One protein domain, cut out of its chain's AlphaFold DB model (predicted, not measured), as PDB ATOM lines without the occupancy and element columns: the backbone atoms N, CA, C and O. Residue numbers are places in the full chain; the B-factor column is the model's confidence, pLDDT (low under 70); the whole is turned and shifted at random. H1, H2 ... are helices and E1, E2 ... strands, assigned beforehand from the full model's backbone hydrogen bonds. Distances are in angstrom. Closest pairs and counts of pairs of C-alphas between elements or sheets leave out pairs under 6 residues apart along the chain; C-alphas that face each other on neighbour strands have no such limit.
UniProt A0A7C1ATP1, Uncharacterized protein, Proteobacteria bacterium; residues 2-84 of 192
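Overview. This is residues 2 to 84 of the 192 residues of an uncharacterized protein of Proteobacteria bacterium (UniProt A0A7C1ATP1). Two small sheets, E1 E3 E4 and E2 E5, meet near Leu 51 and Ser 76, with H2 on one side of the larger sheet and short H3 on the other. The far part of the E3 and E4 hairpin reaches away from this core, the long loop of residues 31 to 44 reaches out in another direction, and H1 lies off to one side, away from the other helices. The printed part has 83 residues with three named helices and five named strands, in the order H1 E1 H2 E2 E3 E4 E5 H3; the class is mixed, helices and strands. The larger sheet has the order E1 E3 E4 and is mixed, and E2 and E5 are parallel. The whole is only just compact, close to loose, with a radius of gyration of the C-alphas of 14.0 A, and its spans of 39 by 37 by 20 A make it only just flat.

Along the chain. E3, residues 51 to 56, is the longest strand, 16.3 A from C-alpha 51 at (23.554, -19.617, 102.544) to C-alpha 56. E4 is residues 61 to 65, 12.5 A, and E1 is residues 19 to 21. E2 is residues 45 to 48, and E5 is residues 73 to 76, 10.3 A. H2, residues 22 to 30, measures 12.2 A. H1, residues 2 to 9, measures 10.7 A and begins at C-alpha 2 (14.167, -30.672, 110.101). H3, residues 77 to 82, ends at C-alpha 82 (23.848, -17.526, 94.755).

Arrangement. E3 is the inner strand, and E1 and E4 are edge strands. E3 and E4 form a hairpin, antiparallel at 138 degrees, with N 63 and O 54 within hydrogen-bond range at 2.9 A. E1 and E3 are parallel at 51 degrees, with N 20 and O 51 2.9 A apart. H2 is on this sheet at a height over the sheet of 8.5 A and stands up from it at 43 degrees; its closest C-alphas to E3 are Gly 22 and Phe 52, 5.1 A. H3 is on the opposite face, over none of the strands, with the C-alphas of Leu 51 and Gly 79 5.6 A apart. E2 and E5 are parallel at 21 degrees, with N 46 and O 73 2.8 A apart. Residues 67 to 68 pair antiparallel with residues 74 to 75 of E5. In H1 and H2 every O i to N i+4 pair is within hydrogen-bond range; in H3, 1 of 2 is.

Size, cuts and confidence. The C-alphas of Ser 36 and Asp 59 are the two farthest apart, 40.6 A. The printed part has no cut. The link from H2 to E2 is long, with 14 residues. The mean pLDDT of the printed part is 89.8, and residues 36 to 40 are under 70.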
ATOM      1  N   LYS A   2      14.476 -29.632 111.119       85.38
ATOM      2  CA  LYS A   2      14.167 -30.672 110.101       85.38
ATOM      3  C   LYS A   2      14.935 -30.524 108.774       85.38
ATOM      4  O   LYS A   2      15.278 -31.535 108.176       85.38
ATOM      5  N   PHE A   3      15.183 -29.291 108.320       86.75
ATOM      6  CA  PHE A   3      15.988 -29.028 107.120       86.75
ATOM      7  C   PHE A   3      17.445 -29.470 107.307       86.75
ATOM      8  O   PHE A   3      17.916 -30.299 106.540       86.75
ATOM      9  N   GLU A   4      18.116 -28.995 108.363       87.94
ATOM     10  CA  GLU A   4      19.519 -29.348 108.638       87.94
ATOM     11  C   GLU A   4      19.717 -30.854 108.815       87.94
ATOM     12  O   GLU A   4      20.646 -31.408 108.241       87.94
ATOM     13  N   ILE A   5      18.799 -31.543 109.507       87.38
ATOM     14  CA  ILE A   5      18.858 -33.008 109.628       87.38
ATOM     15  C   ILE A   5      18.840 -33.662 108.243       87.38
ATOM     16  O   ILE A   5      19.683 -34.503 107.964       87.38
ATOM     17  N   LYS A   6      17.920 -33.258 107.359       87.31
ATOM     18  CA  LYS A   6      17.846 -33.811 105.998       87.31
ATOM     19  C   LYS A   6      19.083 -33.486 105.164       87.31
ATOM     20  O   LYS A   6      19.513 -34.326 104.385       87.31
ATOM     21  N   LYS A   7      19.641 -32.283 105.315       87.12
ATOM     22  CA  LYS A   7      20.837 -31.859 104.581       87.12
ATOM     23  C   LYS A   7      22.073 -32.649 105.013       87.12
ATOM     24  O   LYS A   7      22.899 -32.978 104.178       87.12
ATOM     25  N   ILE A   8      22.164 -33.003 106.293       86.50
ATOM     26  CA  ILE A   8      23.236 -33.856 106.819       86.50
ATOM     27  C   ILE A   8      23.046 -35.317 106.386       86.50
ATOM     28  O   ILE A   8      24.021 -35.980 106.052       86.50
ATOM     29  N   THR A   9      21.812 -35.834 106.384       89.00
ATOM     30  CA  THR A   9      21.553 -37.258 106.099       89.00
ATOM     31  C   THR A   9      21.417 -37.604 104.615       89.00
ATOM     32  O   THR A   9      21.529 -38.778 104.273       89.00
ATOM     33  N   ALA A  10      21.162 -36.627 103.742       85.50
ATOM     34  CA  ALA A  10      21.065 -36.803 102.289       85.50
ATOM     35  C   ALA A  10      21.561 -35.544 101.538       85.50
ATOM     36  O   ALA A  10      20.758 -34.848 100.896       85.50
ATOM     37  N   PRO A  11      22.858 -35.199 101.657       77.88
ATOM     38  CA  PRO A  11      23.422 -33.957 101.120       77.88
ATOM     39  C   PRO A  11      23.270 -33.829  99.599       77.88
ATOM     40  O   PRO A  11      23.017 -32.737  99.093       77.88
ATOM     41  N   GLU A  12      23.322 -34.936  98.860       78.19
ATOM     42  CA  GLU A  12      23.221 -34.973  97.397       78.19
ATOM     43  C   GLU A  12      21.851 -34.531  96.855       78.19
ATOM     44  O   GLU A  12      21.717 -34.198  95.678       78.19
ATOM     45  N   LYS A  13      20.820 -34.506  97.707       73.12
ATOM     46  CA  LYS A  13      19.439 -34.179  97.315       73.12
ATOM     47  C   LYS A  13      19.056 -32.729  97.579       73.12
ATOM     48  O   LYS A  13      17.969 -32.313  97.180       73.12
ATOM     49  N   ILE A  14      19.890 -31.970  98.288       80.12
ATOM     50  CA  ILE A  14      19.534 -30.640  98.786       80.12
ATOM     51  C   ILE A  14      20.598 -29.634  98.363       80.12
ATOM     52  O   ILE A  14      21.616 -29.456  99.027       80.12
ATOM     53  N   ARG A  15      20.313 -28.920  97.271       80.81
ATOM     54  CA  ARG A  15      21.080 -27.741  96.857       80.81
ATOM     55  C   ARG A  15      20.483 -26.480  97.475       80.81
ATOM     56  O   ARG A  15      19.264 -26.340  97.573       80.81
ATOM     57  N   GLY A  16      21.351 -25.565  97.892       80.69
ATOM     58  CA  GLY A  16      20.952 -24.336  98.573       80.69
ATOM     59  C   GLY A  16      20.365 -24.590  99.965       80.69
ATOM     60  O   GLY A  16      20.808 -25.479 100.705       80.69
ATOM     61  N   GLY A  17      19.402 -23.759 100.350       87.12
ATOM     62  CA  GLY A  17      18.763 -23.826 101.658       87.12
ATOM     63  C   GLY A  17      18.168 -22.492 102.101       87.12
ATOM     64  O   GLY A  17      18.119 -21.546 101.312       87.12
ATOM     65  N   PRO A  18      17.704 -22.408 103.358       92.50
ATOM     66  CA  PRO A  18      17.316 -21.140 103.946       92.50
ATOM     67  C   PRO A  18      18.524 -20.202 104.031       92.50
ATOM     68  O   PRO A  18      19.673 -20.640 104.112       92.50
ATOM     69  N   LEU A  19      18.230 -18.907 104.029       94.62
ATOM     70  CA  LEU A  19      19.211 -17.855 104.234       94.62
ATOM     71  C   LEU A  19      19.341 -17.600 105.739       94.62
ATOM     72  O   LEU A  19      18.384 -17.157 106.374       94.62
ATOM     73  N   TYR A  20      20.497 -17.925 106.308       96.06
ATOM     74  CA  TYR A  20      20.799 -17.702 107.721       96.06
ATOM     75  C   TYR A  20      21.189 -16.242 107.981       96.06
ATOM     76  O   TYR A  20      21.793 -15.592 107.126       96.06
ATOM     77  N   GLU A  21      20.871 -15.737 109.173       96.56
ATOM     78  CA  GLU A  21      21.414 -14.462 109.647       96.56
ATOM     79  C   GLU A  21      22.911 -14.662 109.935       96.56
ATOM     80  O   GLU A  21      23.301 -15.539 110.709       96.56
ATOM     81  N   GLY A  22      23.752 -13.916 109.222       95.88
ATOM     82  CA  GLY A  22      25.184 -14.166 109.135       95.88
ATOM     83  C   GLY A  22      25.948 -13.878 110.423       95.88
ATOM     84  O   GLY A  22      26.891 -14.606 110.736       95.88
ATOM     85  N   VAL A  23      25.541 -12.865 111.191       93.12
ATOM     86  CA  VAL A  23      26.198 -12.515 112.459       93.12
ATOM     87  C   VAL A  23      25.920 -13.589 113.510       93.12
ATOM     88  O   VAL A  23      26.851 -14.084 114.142       93.12
ATOM     89  N   GLN A  24      24.666 -14.022 113.638       94.94
ATOM     90  CA  GLN A  24      24.264 -15.103 114.540       94.94
ATOM     91  C   GLN A  24      24.921 -16.429 114.157       94.94
ATOM     92  O   GLN A  24      25.404 -17.156 115.025       94.94
ATOM     93  N   LEU A  25      24.987 -16.735 112.856       94.06
ATOM     94  CA  LEU A  25      25.699 -17.915 112.370       94.06
ATOM     95  C   LEU A  25      27.187 -17.852 112.740       94.06
ATOM     96  O   LEU A  25      27.750 -18.859 113.163       94.06
ATOM     97  N   SER A  26      27.814 -16.678 112.612       92.75
ATOM     98  CA  SER A  26      29.219 -16.491 112.971       92.75
ATOM     99  C   SER A  26      29.491 -16.695 114.451       92.75
ATOM    100  O   SER A  26      30.471 -17.356 114.791       92.75
ATOM    101  N   GLN A  27      28.624 -16.173 115.314       92.50
ATOM    102  CA  GLN A  27      28.722 -16.355 116.762       92.50
ATOM    103  C   GLN A  27      28.582 -17.831 117.132       92.50
ATOM    104  O   GLN A  27      29.474 -18.390 117.763       92.50
ATOM    105  N   PHE A  28      27.535 -18.493 116.636       93.12
ATOM    106  CA  PHE A  28      27.316 -19.915 116.894       93.12
ATOM    107  C   PHE A  28      28.510 -20.780 116.467       93.12
ATOM    108  O   PHE A  28      28.942 -21.659 117.203       93.12
ATOM    109  N   LEU A  29      29.072 -20.530 115.282       90.88
ATOM    110  CA  LEU A  29      30.218 -21.295 114.793       90.88
ATOM    111  C   LEU A  29      31.506 -21.017 115.579       90.88
ATOM    112  O   LEU A  29      32.328 -21.920 115.714       90.88
ATOM    113  N   SER A  30      31.681 -19.802 116.109       89.44
ATOM    114  CA  SER A  30      32.841 -19.469 116.946       89.44
ATOM    115  C   SER A  30      32.869 -20.259 118.257       89.44
ATOM    116  O   SER A  30      33.941 -20.650 118.706       89.44
ATOM    117  N   GLU A  31      31.702 -20.588 118.819       90.44
ATOM    118  CA  GLU A  31      31.579 -21.386 120.049       90.44
ATOM    119  C   GLU A  31      32.012 -22.849 119.865       90.44
ATOM    120  O   GLU A  31      32.259 -23.553 120.843       90.44
ATOM    121  N   LEU A  32      32.112 -23.322 118.617       88.69
ATOM    122  CA  LEU A  32      32.538 -24.685 118.290       88.69
ATOM    123  C   LEU A  32      34.061 -24.823 118.157       88.69
ATOM    124  O   LEU A  32      34.556 -25.942 118.009       88.69
ATOM    125  N   ILE A  33      34.802 -23.713 118.173       85.75
ATOM    126  CA  ILE A  33      36.260 -23.716 118.049       85.75
ATOM    127  C   ILE A  33      36.883 -24.098 119.402       85.75
ATOM    128  O   ILE A  33      36.527 -23.503 120.422       85.75
ATOM    129  N   PRO A  34      37.804 -25.082 119.452       81.44
ATOM    130  CA  PRO A  34      38.439 -25.492 120.699       81.44
ATOM    131  C   PRO A  34      39.179 -24.344 121.397       81.44
ATOM    132  O   PRO A  34      40.000 -23.657 120.802       81.44
ATOM    133  N   VAL A  35      38.960 -24.209 122.708       71.00
ATOM    134  CA  VAL A  35      39.606 -23.191 123.565       71.00
ATOM    135  C   VAL A  35      41.123 -23.418 123.713       71.00
ATOM    136  O   VAL A  35      41.838 -22.556 124.209       71.00
ATOM    137  N   SER A  36      41.634 -24.584 123.303       63.53
ATOM    138  CA  SER A  36      43.046 -24.963 123.437       63.53
ATOM    139  C   SER A  36      43.989 -24.274 122.449       63.53
ATOM    140  O   SER A  36      45.198 -24.464 122.563       63.53
ATOM    141  N   GLU A  37      43.471 -23.523 121.479       67.88
ATOM    142  CA  GLU A  37      44.286 -22.804 120.497       67.88
ATOM    143  C   GLU A  37      44.551 -21.366 120.981       67.88
ATOM    144  O   GLU A  37      43.598 -20.634 121.270       67.88
ATOM    145  N   PRO A  38      45.821 -20.938 121.123       62.28
ATOM    146  CA  PRO A  38      46.133 -19.589 121.580       62.28
ATOM    147  C   PRO A  38      45.596 -18.532 120.601       62.28
ATOM    148  O   PRO A  38      45.773 -18.671 119.384       62.28
ATOM    149  N   PRO A  39      44.978 -17.442 121.093       63.28
ATOM    150  CA  PRO A  39      44.532 -16.351 120.236       63.28
ATOM    151  C   PRO A  39      45.685 -15.802 119.383       63.28
ATOM    152  O   PRO A  39      46.700 -15.365 119.920       63.28
ATOM    153  N   GLY A  40      45.513 -15.799 118.060       66.19
ATOM    154  CA  GLY A  40      46.487 -15.246 117.111       66.19
ATOM    155  C   GLY A  40      47.570 -16.214 116.625       66.19
ATOM    156  O   GLY A  40      48.340 -15.838 115.746       66.19
ATOM    157  N   GLU A  41      47.619 -17.454 117.121       76.12
ATOM    158  CA  GLU A  41      48.519 -18.484 116.571       76.12
ATOM    159  C   GLU A  41      47.912 -19.226 115.372       76.12
ATOM    160  O   GLU A  41      48.636 -19.830 114.582       76.12
ATOM    161  N   CYS A  42      46.586 -19.180 115.219       83.69
ATOM    162  CA  CYS A  42      45.855 -19.888 114.175       83.69
ATOM    163  C   CYS A  42      44.829 -18.982 113.483       83.69
ATOM    164  O   CYS A  42      44.152 -18.162 114.107       83.69
ATOM    165  N   ILE A  43      44.681 -19.167 112.167       89.06
ATOM    166  CA  ILE A  43      43.632 -18.527 111.370       89.06
ATOM    167  C   ILE A  43      42.505 -19.538 111.175       89.06
ATOM    168  O   ILE A  43      42.612 -20.467 110.374       89.06
ATOM    169  N   HIS A  44      41.393 -19.337 111.877       91.62
ATOM    170  CA  HIS A  44      40.208 -20.169 111.704       91.62
ATOM    171  C   HIS A  44      39.382 -19.705 110.505       91.62
ATOM    172  O   HIS A  44      38.831 -18.598 110.497       91.62
ATOM    173  N   ILE A  45      39.258 -20.582 109.507       95.12
ATOM    174  CA  ILE A  45      38.413 -20.361 108.336       95.12
ATOM    175  C   ILE A  45      37.432 -21.518 108.203       95.12
ATOM    176  O   ILE A  45      37.822 -22.673 108.036       95.12
ATOM    177  N   ILE A  46      36.143 -21.201 108.256       95.81
ATOM    178  CA  ILE A  46      35.059 -22.171 108.158       95.81
ATOM    179  C   ILE A  46      34.508 -22.149 106.740       95.81
ATOM    180  O   ILE A  46      33.990 -21.135 106.271       95.81
ATOM    181  N   ILE A  47      34.580 -23.295 106.072       96.62
ATOM    182  CA  ILE A  47      33.988 -23.499 104.752       96.62
ATOM    183  C   ILE A  47      32.657 -24.217 104.933       96.62
ATOM    184  O   ILE A  47      32.576 -25.257 105.584       96.62
ATOM    185  N   THR A  48      31.599 -23.655 104.360       94.19
ATOM    186  CA  THR A  48      30.243 -24.188 104.481       94.19
ATOM    187  C   THR A  48      29.514 -24.168 103.142       94.19
ATOM    188  O   THR A  48      29.923 -23.507 102.193       94.19
ATOM    189  N   ASP A  49      28.413 -24.899 103.047       93.25
ATOM    190  CA  ASP A  49      27.463 -24.863 101.929       93.25
ATOM    191  C   ASP A  49      26.118 -24.227 102.346       93.25
ATOM    192  O   ASP A  49      25.108 -24.339 101.642       93.25
ATOM    193  N   ARG A  50      26.071 -23.597 103.530       94.12
ATOM    194  CA  ARG A  50      24.905 -22.857 104.029       94.12
ATOM    195  C   ARG A  50      24.903 -21.451 103.445       94.12
ATOM    196  O   ARG A  50      25.936 -20.788 103.417       94.12
ATOM    197  N   LEU A  51      23.741 -20.993 102.994       96.62
ATOM    198  CA  LEU A  51      23.554 -19.617 102.544       96.62
ATOM    199  C   LEU A  51      23.369 -18.710 103.758       96.62
ATOM    200  O   LEU A  51      22.579 -19.026 104.641       96.62
ATOM    201  N   PHE A  52      24.037 -17.564 103.781       97.31
ATOM    202  CA  PHE A  52      23.820 -16.551 104.807       97.31
ATOM    203  C   PHE A  52      23.759 -15.156 104.197       97.31
ATOM    204  O   PHE A  52      24.240 -14.906 103.088       97.31
ATOM    205  N   ALA A  53      23.134 -14.250 104.934       97.31
ATOM    206  CA  ALA A  53      23.043 -12.847 104.593       97.31
ATOM    207  C   ALA A  53      23.342 -11.980 105.803       97.31
ATOM    208  O   ALA A  53      23.120 -12.385 106.939       97.31
ATOM    209  N   THR A  54      23.792 -10.763 105.538       96.62
ATOM    210  CA  THR A  54      23.916  -9.726 106.561       96.62
ATOM    211  C   THR A  54      22.944  -8.605 106.245       96.62
ATOM    212  O   THR A  54      22.647  -8.333 105.075       96.62
ATOM    213  N   TRP A  55      22.449  -7.945 107.283       95.81
ATOM    214  CA  TRP A  55      21.733  -6.690 107.116       95.81
ATOM    215  C   TRP A  55      22.687  -5.611 106.587       95.81
ATOM    216  O   TRP A  55      23.861  -5.584 106.961       95.81
ATOM    217  N   ASN A  56      22.202  -4.764 105.685       92.50
ATOM    218  CA  ASN A  56      22.902  -3.562 105.255       92.50
ATOM    219  C   ASN A  56      22.069  -2.340 105.645       92.50
ATOM    220  O   ASN A  56      20.917  -2.214 105.220       92.50
ATOM    221  N   ASP A  57      22.648  -1.451 106.449       91.31
ATOM    222  CA  ASP A  57      21.956  -0.263 106.952       91.31
ATOM    223  C   ASP A  57      21.743   0.803 105.872       91.31
ATOM    224  O   ASP A  57      20.740   1.521 105.918       91.31
ATOM    225  N   ASP A  58      22.618   0.849 104.862       91.06
ATOM    226  CA  ASP A  58      22.565   1.855 103.797       91.06
ATOM    227  C   ASP A  58      21.304   1.721 102.934       91.06
ATOM    228  O   ASP A  58      20.636   2.710 102.628       91.06
ATOM    229  N   ASP A  59      20.949   0.490 102.549       93.88
ATOM    230  CA  ASP A  59      19.778   0.198 101.713       93.88
ATOM    231  C   ASP A  59      18.681  -0.601 102.437       93.88
ATOM    232  O   ASP A  59      17.695  -1.008 101.814       93.88
ATOM    233  N   ARG A  60      18.818  -0.762 103.761       94.44
ATOM    234  CA  ARG A  60      17.825  -1.327 104.693       94.44
ATOM    235  C   ARG A  60      17.251  -2.668 104.245       94.44
ATOM    236  O   ARG A  60      16.035  -2.883 104.265       94.44
ATOM    237  N   ARG A  61      18.124  -3.578 103.820       94.94
ATOM    238  CA  ARG A  61      17.738  -4.941 103.439       94.94
ATOM    239  C   ARG A  61      18.855  -5.939 103.701       94.94
ATOM    240  O   ARG A  61      20.017  -5.582 103.863       94.94
ATOM    241  N   TYR A  62      18.488  -7.217 103.693       95.12
ATOM    242  CA  TYR A  62      19.448  -8.313 103.746       95.12
ATOM    243  C   TYR A  62      20.133  -8.520 102.396       95.12
ATOM    244  O   TYR A  62      19.471  -8.592 101.358       95.12
ATOM    245  N   HIS A  63      21.453  -8.687 102.435       95.81
ATOM    246  CA  HIS A  63      22.276  -9.060 101.287       95.81
ATOM    247  C   HIS A  63      22.857 -10.437 101.519       95.81
ATOM    248  O   HIS A  63      23.555 -10.646 102.511       95.81
ATOM    249  N   ALA A  64      22.600 -11.360 100.594       96.81
ATOM    250  CA  ALA A  64      23.322 -12.623 100.569       96.81
ATOM    251  C   ALA A  64      24.827 -12.341 100.471       96.81
ATOM    252  O   ALA A  64      25.258 -11.440  99.746       96.81
ATOM    253  N   ARG A  65      25.625 -13.097 101.222       97.00
ATOM    254  CA  ARG A  65      27.079 -12.947 101.258       97.00
ATOM    255  C   ARG A  65      27.744 -14.244 100.834       97.00
ATOM    256  O   ARG A  65      27.251 -15.337 101.105       97.00
ATOM    257  N   VAL A  66      28.891 -14.103 100.178       97.81
ATOM    258  CA  VAL A  66      29.803 -15.228  99.961       97.81
ATOM    259  C   VAL A  66      30.591 -15.505 101.233       97.81
ATOM    260  O   VAL A  66      30.751 -16.658 101.624       97.81
ATOM    261  N   SER A  67      31.055 -14.447 101.892       97.25
ATOM    262  CA  SER A  67      31.930 -14.527 103.051       97.25
ATOM    263  C   SER A  67      31.579 -13.491 104.116       97.25
ATOM    264  O   SER A  67      31.014 -12.435 103.824       97.25
ATOM    265  N   ILE A  68      31.917 -13.818 105.362       96.56
ATOM    266  CA  ILE A  68      32.010 -12.891 106.492       96.56
ATOM    267  C   ILE A  68      33.435 -13.016 107.016       96.56
ATOM    268  O   ILE A  68      33.855 -14.101 107.420       96.56
ATOM    269  N   TYR A  69      34.175 -11.913 106.986       95.19
ATOM    270  CA  TYR A  69      35.539 -11.863 107.493       95.19
ATOM    271  C   TYR A  69      35.515 -11.405 108.947       95.19
ATOM    272  O   TYR A  69      35.244 -10.246 109.247       95.19
ATOM    273  N   ASN A  70      35.708 -12.369 109.841       90.81
ATOM    274  CA  ASN A  70      35.726 -12.215 111.291       90.81
ATOM    275  C   ASN A  70      36.714 -13.249 111.875       90.81
ATOM    276  O   ASN A  70      37.483 -13.867 111.129       90.81
ATOM    277  N   PHE A  71      36.690 -13.461 113.188       88.75
ATOM    278  CA  PHE A  71      37.493 -14.454 113.898       88.75
ATOM    279  C   PHE A  71      36.545 -15.465 114.571       88.75
ATOM    280  O   PHE A  71      36.144 -15.237 115.712       88.75
ATOM    281  N   PRO A  72      36.102 -16.540 113.883       92.00
ATOM    282  CA  PRO A  72      36.570 -17.079 112.601       92.00
ATOM    283  C   PRO A  72      35.976 -16.397 111.363       92.00
ATOM    284  O   PRO A  72      34.885 -15.826 111.403       92.00
ATOM    285  N   SER A  73      36.662 -16.538 110.227       95.50
ATOM    286  CA  SER A  73      36.107 -16.166 108.923       95.50
ATOM    287  C   SER A  73      35.244 -17.298 108.383       95.50
ATOM    288  O   SER A  73      35.563 -18.472 108.565       95.50
ATOM    289  N   ILE A  74      34.150 -16.964 107.701       97.50
ATOM    290  CA  ILE A  74      33.193 -17.945 107.175       97.50
ATOM    291  C   ILE A  74      33.024 -17.713 105.685       97.50
ATOM    292  O   ILE A  74      32.774 -16.588 105.259       97.50
ATOM    293  N   ILE A  75      33.131 -18.780 104.896       98.12
ATOM    294  CA  ILE A  75      32.998 -18.750 103.440       98.12
ATOM    295  C   ILE A  75      31.975 -19.802 103.012       98.12
ATOM    296  O   ILE A  75      32.097 -20.985 103.338       98.12
ATOM    297  N   SER A  76      30.964 -19.374 102.260       97.62
ATOM    298  CA  SER A  76      29.922 -20.240 101.720       97.62
ATOM    299  C   SER A  76      30.169 -20.582 100.257       97.62
ATOM    300  O   SER A  76      30.097 -19.724  99.380       97.62
ATOM    301  N   THR A  77      30.357 -21.868  99.975       97.00
ATOM    302  CA  THR A  77      30.394 -22.420  98.613       97.00
ATOM    303  C   THR A  77      29.067 -22.217  97.879       97.00
ATOM    304  O   THR A  77      29.060 -21.839  96.712       97.00
ATOM    305  N   ALA A  78      27.930 -22.362  98.569       96.12
ATOM    306  CA  ALA A  78      26.623 -22.010  98.014       96.12
ATOM    307  C   ALA A  78      26.481 -20.490  97.817       96.12
ATOM    308  O   ALA A  78      25.842 -20.045  96.865       96.12
ATOM    309  N   GLY A  79      27.101 -19.692  98.688       97.62
ATOM    310  CA  GLY A  79      27.178 -18.241  98.563       97.62
ATOM    311  C   GLY A  79      27.892 -17.816  97.284       97.62
ATOM    312  O   GLY A  79      27.387 -16.936  96.602       97.62
ATOM    313  N   ILE A  80      28.990 -18.476  96.893       97.94
ATOM    314  CA  ILE A  80      29.686 -18.219  95.613       97.94
ATOM    315  C   ILE A  80      28.718 -18.318  94.418       97.94
ATOM    316  O   ILE A  80      28.798 -17.520  93.486       97.94
ATOM    317  N   VAL A  81      27.786 -19.273  94.451       96.50
ATOM    318  CA  VAL A  81      26.809 -19.519  93.375       96.50
ATOM    319  C   VAL A  81      25.645 -18.520  93.407       96.50
ATOM    320  O   VAL A  81      25.187 -18.037  92.366       96.50
ATOM    321  N   GLU A  82      25.138 -18.211  94.602       95.81
ATOM    322  CA  GLU A  82      23.848 -17.526  94.755       95.81
ATOM    323  C   GLU A  82      23.941 -16.055  95.177       95.81
ATOM    324  O   GLU A  82      23.016 -15.295  94.885       95.81
ATOM    325  N   ALA A  83      25.013 -15.634  95.855       96.94
ATOM    326  CA  ALA A  83      25.120 -14.281  96.398       96.94
ATOM    327  C   ALA A  83      25.518 -13.227  95.345       96.94
ATOM    328  O   ALA A  83      24.827 -12.208  95.265       96.94
ATOM    329  N   PRO A  84      26.560 -13.429  94.507       97.56
ATOM    330  CA  PRO A  84      26.864 -12.494  93.433       97.56
ATOM    331  C   PRO A  84      25.749 -12.489  92.384       97.56
ATOM    332  O   PRO A  84      25.259 -13.540  91.956       97.56
TER     333      PRO A  84